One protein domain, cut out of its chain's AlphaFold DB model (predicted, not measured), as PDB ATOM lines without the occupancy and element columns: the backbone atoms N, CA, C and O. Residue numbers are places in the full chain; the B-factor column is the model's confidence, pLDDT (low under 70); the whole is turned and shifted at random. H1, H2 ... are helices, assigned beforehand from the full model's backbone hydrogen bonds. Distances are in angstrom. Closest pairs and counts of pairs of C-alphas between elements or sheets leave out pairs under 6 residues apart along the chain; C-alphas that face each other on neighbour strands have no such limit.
ATOM      1  N   SER A  27      54.379  83.222 141.321       68.56
ATOM      2  CA  SER A  27      55.196  83.472 142.517       68.56
ATOM      3  C   SER A  27      54.584  84.550 143.419       68.56
ATOM      4  O   SER A  27      54.457  84.337 144.625       68.56
ATOM      5  N   GLN A  28      54.077  85.648 142.850       69.31
ATOM      6  CA  GLN A  28      53.340  86.667 143.603       69.31
ATOM      7  C   GLN A  28      52.047  86.119 144.223       69.31
ATOM      8  O   GLN A  28      51.685  86.505 145.336       69.31
ATOM      9  N   ASN A  29      51.339  85.214 143.534       70.44
ATOM     10  CA  ASN A  29      50.138  84.576 144.078       70.44
ATOM     11  C   ASN A  29      50.447  83.795 145.349       70.44
ATOM     12  O   ASN A  29      49.792  83.993 146.372       70.44
ATOM     13  N   GLU A  30      51.460  82.939 145.276       76.50
ATOM     14  CA  GLU A  30      51.854  82.088 146.388       76.50
ATOM     15  C   GLU A  30      52.420  82.918 147.547       76.50
ATOM     16  O   GLU A  30      52.079  82.662 148.702       76.50
ATOM     17  N   MET A  31      53.162  83.997 147.265       75.00
ATOM     18  CA  MET A  31      53.600  84.952 148.291       75.00
ATOM     19  C   MET A  31      52.422  85.597 149.031       75.00
ATOM     20  O   MET A  31      52.409  85.615 150.263       75.00
ATOM     21  N   ARG A  32      51.404  86.090 148.309       76.88
ATOM     22  CA  ARG A  32      50.210  86.698 148.930       76.88
ATOM     23  C   ARG A  32      49.449  85.687 149.790       76.88
ATOM     24  O   ARG A  32      49.030  86.025 150.896       76.88
ATOM     25  N   LYS A  33      49.319  84.436 149.335       81.00
ATOM     26  CA  LYS A  33      48.714  83.348 150.124       81.00
ATOM     27  C   LYS A  33      49.513  83.013 151.381       81.00
ATOM     28  O   LYS A  33      48.917  82.752 152.428       81.00
ATOM     29  N   ALA A  34      50.843  82.991 151.296       84.00
ATOM     30  CA  ALA A  34      51.712  82.785 152.456       84.00
ATOM     31  C   ALA A  34      51.528  83.916 153.474       84.00
ATOM     32  O   ALA A  34      51.285  83.659 154.649       84.00
ATOM     33  N   GLN A  35      51.540  85.164 153.005       83.88
ATOM     34  CA  GLN A  35      51.320  86.331 153.853       83.88
ATOM     35  C   GLN A  35      49.936  86.317 154.516       83.88
ATOM     36  O   GLN A  35      49.836  86.594 155.705       83.88
ATOM     37  N   ALA A  36      48.872  85.958 153.790       84.75
ATOM     38  CA  ALA A  36      47.524  85.840 154.356       84.75
ATOM     39  C   ALA A  36      47.450  84.825 155.496       84.75
ATOM     40  O   ALA A  36      46.833  85.090 156.525       84.75
ATOM     41  N   HIS A  37      48.129  83.691 155.338       89.06
ATOM     42  CA  HIS A  37      48.208  82.685 156.385       89.06
ATOM     43  C   HIS A  37      48.891  83.220 157.650       89.06
ATOM     44  O   HIS A  37      48.375  83.040 158.752       89.06
ATOM     45  N   GLU A  38      50.015  83.920 157.497       89.19
ATOM     46  CA  GLU A  38      50.751  84.487 158.631       89.19
ATOM     47  C   GLU A  38      49.990  85.636 159.309       89.19
ATOM     48  O   GLU A  38      49.937  85.699 160.535       89.19
ATOM     49  N   VAL A  39      49.316  86.497 158.541       82.75
ATOM     50  CA  VAL A  39      48.454  87.563 159.084       82.75
ATOM     51  C   VAL A  39      47.285  86.976 159.879       82.75
ATOM     52  O   VAL A  39      46.955  87.476 160.955       82.75
ATOM     53  N   HIS A  40      46.680  85.894 159.390       89.56
ATOM     54  CA  HIS A  40      45.599  85.205 160.093       89.56
ATOM     55  C   HIS A  40      46.073  84.534 161.387       89.56
ATOM     56  O   HIS A  40      45.458  84.726 162.435       89.56
ATOM     57  N   LYS A  41      47.224  83.849 161.376       90.25
ATOM     58  CA  LYS A  41      47.847  83.340 162.614       90.25
ATOM     59  C   LYS A  41      48.107  84.456 163.618       90.25
ATOM     60  O   LYS A  41      47.777  84.321 164.795       90.25
ATOM     61  N   LEU A  42      48.657  85.574 163.150       87.12
ATOM     62  CA  LEU A  42      48.930  86.730 163.992       87.12
ATOM     63  C   LEU A  42      47.639  87.297 164.602       87.12
ATOM     64  O   LEU A  42      47.627  87.651 165.780       87.12
ATOM     65  N   ARG A  43      46.530  87.312 163.851       89.75
ATOM     66  CA  ARG A  43      45.196  87.688 164.353       89.75
ATOM     67  C   ARG A  43      44.683  86.745 165.439       89.75
ATOM     68  O   ARG A  43      44.050  87.223 166.387       89.75
ATOM     69  N   LEU A  44      44.927  85.441 165.309       88.50
ATOM     70  CA  LEU A  44      44.570  84.453 166.331       88.50
ATOM     71  C   LEU A  44      45.384  84.682 167.610       88.50
ATOM     72  O   LEU A  44      44.802  84.803 168.688       88.50
ATOM     73  N   SER A  45      46.705  84.850 167.496       89.75
ATOM     74  CA  SER A  45      47.573  85.180 168.636       89.75
ATOM     75  C   SER A  45      47.182  86.501 169.303       89.75
ATOM     76  O   SER A  45      47.122  86.579 170.529       89.75
ATOM     77  N   TRP A  46      46.838  87.524 168.516       83.56
ATOM     78  CA  TRP A  46      46.290  88.783 169.023       83.56
ATOM     79  C   TRP A  46      44.995  88.568 169.808       83.56
ATOM     80  O   TRP A  46      44.836  89.123 170.888       83.56
ATOM     81  N   GLY A  47      44.082  87.734 169.301       83.06
ATOM     82  CA  GLY A  47      42.832  87.405 169.988       83.06
ATOM     83  C   GLY A  47      43.042  86.722 171.342       83.06
ATOM     84  O   GLY A  47      42.262  86.958 172.258       83.06
ATOM     85  N   LEU A  48      44.112  85.937 171.503       88.75
ATOM     86  CA  LEU A  48      44.470  85.339 172.796       88.75
ATOM     87  C   LEU A  48      44.948  86.388 173.810       88.75
ATOM     88  O   LEU A  48      44.639  86.282 174.995       88.75
ATOM     89  N   LEU A  49      45.684  87.403 173.351       81.44
ATOM     90  CA  LEU A  49      46.188  88.493 174.195       81.44
ATOM     91  C   LEU A  49      45.113  89.550 174.491       81.44
ATOM     92  O   LEU A  49      45.081  90.122 175.579       81.44
ATOM     93  N   TYR A  50      44.214  89.787 173.536       85.19
ATOM     94  CA  TYR A  50      43.184  90.821 173.582       85.19
ATOM     95  C   TYR A  50      41.807  90.229 173.224       85.19
ATOM     96  O   TYR A  50      41.257  90.514 172.159       85.19
ATOM     97  N   PRO A  51      41.196  89.425 174.114       84.06
ATOM     98  CA  PRO A  51      40.011  88.610 173.808       84.06
ATOM     99  C   PRO A  51      38.728  89.396 173.519       84.06
ATOM    100  O   PRO A  51      37.770  88.840 172.990       84.06
ATOM    101  N   ARG A  52      38.691  90.690 173.849       88.69
ATOM    102  CA  ARG A  52      37.580  91.595 173.504       88.69
ATOM    103  C   ARG A  52      37.878  92.468 172.289       88.69
ATOM    104  O   ARG A  52      37.034  93.278 171.918       88.69
ATOM    105  N   SER A  53      39.063  92.324 171.699       79.31
ATOM    106  CA  SER A  53      39.485  93.178 170.603       79.31
ATOM    107  C   SER A  53      38.827  92.770 169.288       79.31
ATOM    108  O   SER A  53      38.828  91.601 168.881       79.31
ATOM    109  N   SER A  54      38.266  93.765 168.610       88.25
ATOM    110  CA  SER A  54      37.652  93.611 167.300       88.25
ATOM    111  C   SER A  54      38.702  93.387 166.210       88.25
ATOM    112  O   SER A  54      39.867  93.764 166.323       88.25
ATOM    113  N   THR A  55      38.279  92.813 165.082       81.94
ATOM    114  CA  THR A  55      39.150  92.684 163.902       81.94
ATOM    115  C   THR A  55      39.621  94.041 163.381       81.94
ATOM    116  O   THR A  55      40.747  94.154 162.907       81.94
ATOM    117  N   ARG A  56      38.802  95.088 163.531       75.25
ATOM    118  CA  ARG A  56      39.182  96.456 163.173       75.25
ATOM    119  C   ARG A  56      40.345  96.961 164.025       75.25
ATOM    120  O   ARG A  56      41.289  97.511 163.476       75.25
ATOM    121  N   GLU A  57      40.302  96.742 165.336       74.31
ATOM    122  CA  GLU A  57      41.386  97.132 166.248       74.31
ATOM    123  C   GLU A  57      42.678  96.363 165.964       74.31
ATOM    124  O   GLU A  57      43.744  96.973 165.945       74.31
ATOM    125  N   PHE A  58      42.592  95.063 165.662       79.38
ATOM    126  CA  PHE A  58      43.748  94.298 165.187       79.38
ATOM    127  C   PHE A  58      44.343  94.900 163.909       79.38
ATOM    128  O   PHE A  58      45.553  95.066 163.818       79.38
ATOM    129  N   ILE A  59      43.506  95.236 162.923       70.25
ATOM    130  CA  ILE A  59      43.955  95.823 161.655       70.25
ATOM    131  C   ILE A  59      44.624  97.177 161.886       70.25
ATOM    132  O   ILE A  59      45.668  97.444 161.299       70.25
ATOM    133  N   THR A  60      44.050  98.009 162.754       71.31
ATOM    134  CA  THR A  60      44.649  99.285 163.150       71.31
ATOM    135  C   THR A  60      45.987  99.074 163.857       71.31
ATOM    136  O   THR A  60      46.942  99.775 163.550       71.31
ATOM    137  N   TRP A  61      46.102  98.096 164.756       84.94
ATOM    138  CA  TRP A  61      47.372  97.759 165.405       84.94
ATOM    139  C   TRP A  61      48.422  97.246 164.406       84.94
ATOM    140  O   TRP A  61      49.558  97.717 164.417       84.94
ATOM    141  N   LEU A  62      48.034  96.335 163.511       77.69
ATOM    142  CA  LEU A  62      48.901  95.763 162.478       77.69
ATOM    143  C   LEU A  62      49.397  96.837 161.496       77.69
ATOM    144  O   LEU A  62      50.532  96.779 161.032       77.69
ATOM    145  N   GLY A  63      48.547  97.822 161.195       71.06
ATOM    146  CA  GLY A  63      48.872  99.019 160.420       71.06
ATOM    147  C   GLY A  63      49.518 100.144 161.235       71.06
ATOM    148  O   GLY A  63      49.531 101.279 160.773       71.06
ATOM    149  N   TYR A  64      50.020  99.866 162.445       71.44
ATOM    150  CA  TYR A  64      50.705 100.831 163.318       71.44
ATOM    151  C   TYR A  64      49.914 102.121 163.605       71.44
ATOM    152  O   TYR A  64      50.477 103.208 163.697       71.44
ATOM    153  N   GLY A  65      48.600 102.000 163.782       48.78
ATOM    154  CA  GLY A  65      47.688 103.115 164.041       48.78
ATOM    155  C   GLY A  65      46.870 103.536 162.822       48.78
ATOM    156  O   GLY A  65      45.863 104.225 162.984       48.78
ATOM    157  N   GLU A  66      47.220 103.067 161.622       49.41
ATOM    158  CA  GLU A  66      46.422 103.273 160.417       49.41
ATOM    159  C   GLU A  66      45.500 102.086 160.128       49.41
ATOM    160  O   GLU A  66      45.875 100.915 160.193       49.41
ATOM    161  N   PHE A  67      44.259 102.389 159.755       52.22
ATOM    162  CA  PHE A  67      43.340 101.382 159.241       52.22
ATOM    163  C   PHE A  67      43.598 101.131 157.747       52.22
ATOM    164  O   PHE A  67      43.577 102.067 156.945       52.22
ATOM    165  N   HIS A  68      43.764  99.858 157.361       61.12
ATOM    166  CA  HIS A  68      43.801  99.447 155.953       61.12
ATOM    167  C   HIS A  68      42.811  98.307 155.688       61.12
ATOM    168  O   HIS A  68      43.044  97.157 156.062       61.12
ATOM    169  N   SER A  69      41.722  98.618 154.985       57.44
ATOM    170  CA  SER A  69      40.640  97.679 154.644       57.44
ATOM    171  C   SER A  69      41.121  96.446 153.870       57.44
ATOM    172  O   SER A  69      40.595  95.353 154.069       57.44
ATOM    173  N   ARG A  70      42.184  96.575 153.063       71.31
ATOM    174  CA  ARG A  70      42.809  95.453 152.338       71.31
ATOM    175  C   ARG A  70      43.214  94.279 153.238       71.31
ATOM    176  O   ARG A  70      43.225  93.140 152.776       71.31
ATOM    177  N   TRP A  71      43.497  94.515 154.525       77.19
ATOM    178  CA  TRP A  71      43.850  93.450 155.469       77.19
ATOM    179  C   TRP A  71      42.707  92.462 155.727       77.19
ATOM    180  O   TRP A  71      42.985  91.299 156.008       77.19
ATOM    181  N   TYR A  72      41.443  92.860 155.543       77.31
ATOM    182  CA  TYR A  72      40.320  91.916 155.591       77.31
ATOM    183  C   TYR A  72      40.431  90.846 154.501       77.31
ATOM    184  O   TYR A  72      40.141  89.681 154.761       77.31
ATOM    185  N   GLY A  73      40.919  91.205 153.309       69.25
ATOM    186  CA  GLY A  73      41.143  90.247 152.227       69.25
ATOM    187  C   GLY A  73      42.177  89.177 152.590       69.25
ATOM    188  O   GLY A  73      41.969  87.996 152.307       69.25
ATOM    189  N   TYR A  74      43.248  89.579 153.281       76.94
ATOM    190  CA  TYR A  74      44.281  88.678 153.801       76.94
ATOM    191  C   TYR A  74      43.769  87.799 154.943       76.94
ATOM    192  O   TYR A  74      44.052  86.606 154.954       76.94
ATOM    193  N   LEU A  75      42.983  88.352 155.868       82.06
ATOM    194  CA  LEU A  75      42.383  87.579 156.958       82.06
ATOM    195  C   LEU A  75      41.413  86.519 156.431       82.06
ATOM    196  O   LEU A  75      41.519  85.353 156.799       82.06
ATOM    197  N   ARG A  76      40.536  86.890 155.495       88.69
ATOM    198  CA  ARG A  76      39.602  85.962 154.841       88.69
ATOM    199  C   ARG A  76      40.327  84.875 154.054       88.69
ATOM    200  O   ARG A  76      40.005  83.700 154.192       88.69
ATOM    201  N   ALA A  77      41.343  85.236 153.270       78.69
ATOM    202  CA  ALA A  77      42.148  84.246 152.554       78.69
ATOM    203  C   ALA A  77      42.894  83.302 153.517       78.69
ATOM    204  O   ALA A  77      42.992  82.102 153.256       78.69
ATOM    205  N   GLY A  78      43.389  83.819 154.645       89.62
ATOM    206  CA  GLY A  78      44.026  83.023 155.692       89.62
ATOM    207  C   GLY A  78      43.056  82.057 156.376       89.62
ATOM    208  O   GLY A  78      43.402  80.888 156.542       89.62
ATOM    209  N   LEU A  79      41.832  82.507 156.670       92.56
ATOM    210  CA  LEU A  79      40.739  81.680 157.186       92.56
ATOM    211  C   LEU A  79      40.362  80.557 156.207       92.56
ATOM    212  O   LEU A  79      40.278  79.396 156.596       92.56
ATOM    213  N   ALA A  80      40.185  80.881 154.923       90.69
ATOM    214  CA  ALA A  80      39.882  79.890 153.889       90.69
ATOM    215  C   ALA A  80      40.986  78.838 153.756       90.69
ATOM    216  O   ALA A  80      40.711  77.647 153.605       90.69
ATOM    217  N   ARG A  81      42.247  79.267 153.851       90.88
ATOM    218  CA  ARG A  81      43.393  78.361 153.834       90.88
ATOM    219  C   ARG A  81      43.431  77.452 155.061       90.88
ATOM    220  O   ARG A  81      43.688  76.263 154.904       90.88
ATOM    221  N   GLU A  82      43.169  77.981 156.255       91.69
ATOM    222  CA  GLU A  82      43.079  77.177 157.484       91.69
ATOM    223  C   GLU A  82      41.958  76.130 157.396       91.69
ATOM    224  O   GLU A  82      42.138  74.993 157.824       91.69
ATOM    225  N   ALA A  83      40.847  76.474 156.742       90.19
ATOM    226  CA  ALA A  83      39.744  75.559 156.461       90.19
ATOM    227  C   ALA A  83      40.026  74.544 155.328       90.19
ATOM    228  O   ALA A  83      39.135  73.777 154.961       90.19
ATOM    229  N   GLY A  84      41.235  74.527 154.752       89.88
ATOM    230  CA  GLY A  84      41.628  73.577 153.705       89.88
ATOM    231  C   GLY A  84      41.094  73.898 152.304       89.88
ATOM    232  O   GLY A  84      41.055  73.013 151.455       89.88
ATOM    233  N   LEU A  85      40.690  75.147 152.041       88.44
ATOM    234  CA  LEU A  85      40.116  75.570 150.752       88.44
ATOM    235  C   LEU A  85      41.157  76.082 149.737       88.44
ATOM    236  O   LEU A  85      40.796  76.502 148.635       88.44
ATOM    237  N   ASP A  86      42.444  76.060 150.084       86.88
ATOM    238  CA  ASP A  86      43.543  76.466 149.200       86.88
ATOM    239  C   ASP A  86      43.917  75.337 148.227       86.88
ATOM    240  O   ASP A  86      44.866  74.579 148.432       86.88
ATOM    241  N   VAL A  87      43.117  75.198 147.170       80.81
ATOM    242  CA  VAL A  87      43.357  74.232 146.092       80.81
ATOM    243  C   VAL A  87      44.487  74.731 145.181       80.81
ATOM    244  O   VAL A  87      44.628  75.929 144.921       80.81
ATOM    245  N   GLN A  88      45.301  73.811 144.658       74.81
ATOM    246  CA  GLN A  88      46.404  74.148 143.758       74.81
ATOM    247  C   GLN A  88      45.923  74.983 142.557       74.81
ATOM    248  O   GLN A  88      44.925  74.663 141.916       74.81
ATOM    249  N   GLY A  89      46.651  76.060 142.248       67.31
ATOM    250  CA  GLY A  89      46.332  76.954 141.129       67.31
ATOM    251  C   GLY A  89      45.215  77.965 141.410       67.31
ATOM    252  O   GLY A  89      44.928  78.798 140.552       67.31
ATOM    253  N   LEU A  90      44.613  77.949 142.605       70.81
ATOM    254  CA  LEU A  90      43.601  78.928 142.987       70.81
ATOM    255  C   LEU A  90      44.212  80.333 143.103       70.81
ATOM    256  O   LEU A  90      45.272  80.521 143.709       70.81
ATOM    257  N   LEU A  91      43.536  81.337 142.547       71.06
ATOM    258  CA  LEU A  91      43.935  82.737 142.684       71.06
ATOM    259  C   LEU A  91      43.591  83.268 144.079       71.06
ATOM    260  O   LEU A  91      42.575  82.897 144.668       71.06
ATOM    261  N   PHE A  92      44.412  84.191 144.579       71.69
ATOM    262  CA  PHE A  92      44.222  84.830 145.885       71.69
ATOM    263  C   PHE A  92      42.812  85.415 146.083       71.69
ATOM    264  O   PHE A  92      42.196  85.174 147.115       71.69
ATOM    265  N   GLY A  93      42.266  86.119 145.085       69.19
ATOM    266  CA  GLY A  93      40.927  86.716 145.182       69.19
ATOM    267  C   GLY A  93      39.809  85.682 145.353       69.19
ATOM    268  O   GLY A  93      38.882  85.895 146.130       69.19
ATOM    269  N   THR A  94      39.923  84.520 144.702       75.94
ATOM    270  CA  THR A  94      38.970  83.417 144.889       75.94
ATOM    271  C   THR A  94      39.062  82.844 146.302       75.94
ATOM    272  O   THR A  94      38.041  82.561 146.922       75.94
ATOM    273  N   LEU A  95      40.279  82.737 146.843       80.38
ATOM    274  CA  LEU A  95      40.501  82.293 148.217       80.38
ATOM    275  C   LEU A  95      39.919  83.287 149.241       80.38
ATOM    276  O   LEU A  95      39.312  82.872 150.225       80.38
ATOM    277  N   THR A  96      40.023  84.596 148.987       78.94
ATOM    278  CA  THR A  96      39.354  85.634 149.791       78.94
ATOM    279  C   THR A  96      37.831  85.483 149.771       78.94
ATOM    280  O   THR A  96      37.206  85.562 150.828       78.94
ATOM    281  N   ALA A  97      37.231  85.228 148.603       78.06
ATOM    282  CA  ALA A  97      35.784  85.024 148.478       78.06
ATOM    283  C   ALA A  97      35.303  83.775 149.241       78.06
ATOM    284  O   ALA A  97      34.247  83.794 149.867       78.06
ATOM    285  N   TYR A  98      36.094  82.700 149.248       84.62
ATOM    286  CA  TYR A  98      35.813  81.526 150.079       84.62
ATOM    287  C   TYR A  98      35.855  81.853 151.573       84.62
ATOM    288  O   TYR A  98      34.982  81.419 152.317       84.62
ATOM    289  N   GLY A  99      36.819  82.666 152.004       86.00
ATOM    290  CA  GLY A  99      36.911  83.123 153.390       86.00
ATOM    291  C   GLY A  99      35.707  83.946 153.826       86.00
ATOM    292  O   GLY A  99      35.192  83.754 154.919       86.00
ATOM    293  N   GLU A 100      35.213  84.819 152.950       87.25
ATOM    294  CA  GLU A 100      33.984  85.571 153.202       87.25
ATOM    295  C   GLU A 100      32.772  84.645 153.363       87.25
ATOM    296  O   GLU A 100      31.991  84.828 154.290       87.25
ATOM    297  N   ARG A 101      32.629  83.609 152.530       84.00
ATOM    298  CA  ARG A 101      31.547  82.616 152.679       84.00
ATOM    299  C   ARG A 101      31.635  81.854 154.008       84.00
ATOM    300  O   ARG A 101      30.612  81.656 154.660       84.00
ATOM    301  N   LEU A 102      32.847  81.508 154.457       88.31
ATOM    302  CA  LEU A 102      33.067  80.917 155.786       88.31
ATOM    303  C   LEU A 102      32.669  81.868 156.922       88.31
ATOM    304  O   LEU A 102      32.034  81.432 157.880       88.31
ATOM    305  N   GLU A 103      32.995  83.162 156.822       85.75
ATOM    306  CA  GLU A 103      32.561  84.174 157.804       85.75
ATOM    307  C   GLU A 103      31.027  84.268 157.895       85.75
ATOM    308  O   GLU A 103      30.492  84.535 158.970       85.75
ATOM    309  N   HIS A 104      30.317  84.003 156.793       86.69
ATOM    310  CA  HIS A 104      28.851  83.958 156.740       86.69
ATOM    311  C   HIS A 104      28.254  82.599 157.153       86.69
ATOM    312  O   HIS A 104      27.035  82.432 157.119       86.69
ATOM    313  N   GLY A 105      29.083  81.642 157.584       87.75
ATOM    314  CA  GLY A 105      28.643  80.360 158.139       87.75
ATOM    315  C   GLY A 105      28.417  79.248 157.114       87.75
ATOM    316  O   GLY A 105      27.854  78.213 157.470       87.75
ATOM    317  N   GLU A 106      28.847  79.423 155.862       88.38
ATOM    318  CA  GLU A 106      28.811  78.338 154.878       88.38
ATOM    319  C   GLU A 106      29.832  77.243 155.215       88.38
ATOM    320  O   GLU A 106      30.937  77.520 155.685       88.38
ATOM    321  N   LEU A 107      29.485  75.979 154.952       90.31
ATOM    322  CA  LEU A 107      30.385  74.859 155.216       90.31
ATOM    323  C   LEU A 107      31.454  74.740 154.113       90.31
ATOM    324  O   LEU A 107      31.136  74.885 152.930       90.31
ATOM    325  N   PRO A 108      32.708  74.370 154.452       89.81
ATOM    326  CA  PRO A 108      33.777  74.177 153.467       89.81
ATOM    327  C   PRO A 108      33.402  73.241 152.304       89.81
ATOM    328  O   PRO A 108      33.767  73.494 151.157       89.81
ATOM    329  N   ALA A 109      32.640  72.178 152.584       86.06
ATOM    330  CA  ALA A 109      32.194  71.218 151.575       86.06
ATOM    331  C   ALA A 109      31.253  71.847 150.531       86.06
ATOM    332  O   ALA A 109      31.399  71.580 149.339       86.06
ATOM    333  N   ASP A 110      30.347  72.729 150.958       83.31
ATOM    334  CA  ASP A 110      29.398  73.419 150.077       83.31
ATOM    335  C   ASP A 110      30.100  74.493 149.238       83.31
ATOM    336  O   ASP A 110      29.779  74.714 148.065       83.31
ATOM    337  N   ILE A 111      31.123  75.128 149.816       83.19
ATOM    338  CA  ILE A 111      31.979  76.079 149.106       83.19
ATOM    339  C   ILE A 111      32.715  75.383 147.956       83.19
ATOM    340  O   ILE A 111      32.728  75.913 146.843       83.19
ATOM    341  N   LEU A 112      33.264  74.187 148.199       81.12
ATOM    342  CA  LEU A 112      33.945  73.377 147.183       81.12
ATOM    343  C   LEU A 112      32.983  72.775 146.152       81.12
ATOM    344  O   LEU A 112      33.318  72.732 144.971       81.12
ATOM    345  N   ALA A 113      31.790  72.340 146.561       75.12
ATOM    346  CA  ALA A 113      30.788  71.781 145.651       75.12
ATOM    347  C   ALA A 113      30.231  72.828 144.669       75.12
ATOM    348  O   ALA A 113      29.934  72.506 143.520       75.12
ATOM    349  N   GLY A 114      30.118  74.087 145.109       62.19
ATOM    350  CA  GLY A 114      29.739  75.226 144.269       62.19
ATOM    351  C   GLY A 114      30.904  75.873 143.513       62.19
ATOM    352  O   GLY A 114      30.689  76.850 142.792       62.19
ATOM    353  N   ALA A 115      32.135  75.375 143.679       58.03
ATOM    354  CA  ALA A 115      33.289  75.903 142.968       58.03
ATOM    355  C   ALA A 115      33.138  75.625 141.461       58.03
ATOM    356  O   ALA A 115      32.841  74.492 141.071       58.03
TER     357      ALA A 115
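Overview. This is residues 27 to 115 of the 295 residues of an uncharacterized protein of Deinococcus humi (UniProt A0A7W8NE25). What is the shape? The long H1 and the shorter H4 pack on two sides of H3, the core helix, which crosses both, while H2 and H5 sit at opposite ends. What is it made of? The printed part has 89 residues with five named helices, H1 to H5, and no named strand; it is all helix and compact, with a radius of gyration of the C-alphas of 13.1 A and spans of 38 by 30 by 19 A.

Along the chain. Where does H1 run? H1, residues 27 to 49, spans 33.3 A from C-alpha 27 at (55.196, 83.472, 142.517). What follows? H2 is residues 55 to 62, H3 70 to 82 (19.0 A), H4 92 to 103 and H5 108 to 113, ending at C-alpha 113 (30.788, 71.781, 145.651).

Arrangement. What touches H3? H1 does, about perpendicular at 89 degrees, closest C-alphas His 37 and Gly 78, 4.3 A; so does H4, at 76 degrees, closest Ala 77 and Thr 96, 4.2 A. Where are H2 and H5? H2 only just touches residues 43 to 46 of H1, with 3 pairs of C-alphas within 8 A, closest Arg 43 and Phe 58; H5 only just touches H4, also with 3 pairs, closest Tyr 98 and Ile 111. Are the backbones bonded? Every O i to N i+4 pair is within hydrogen-bond range in H1, H2, H4 and H5, and 8 of 9 in H3.

Size, cuts and confidence. How large is it? The farthest C-alphas, Gly 65 and Ala 113, are 40.1 A apart. Is it whole and sure? The printed part has no cut and no long link; 12 residues, among them 65 to 69, have pLDDT under 70.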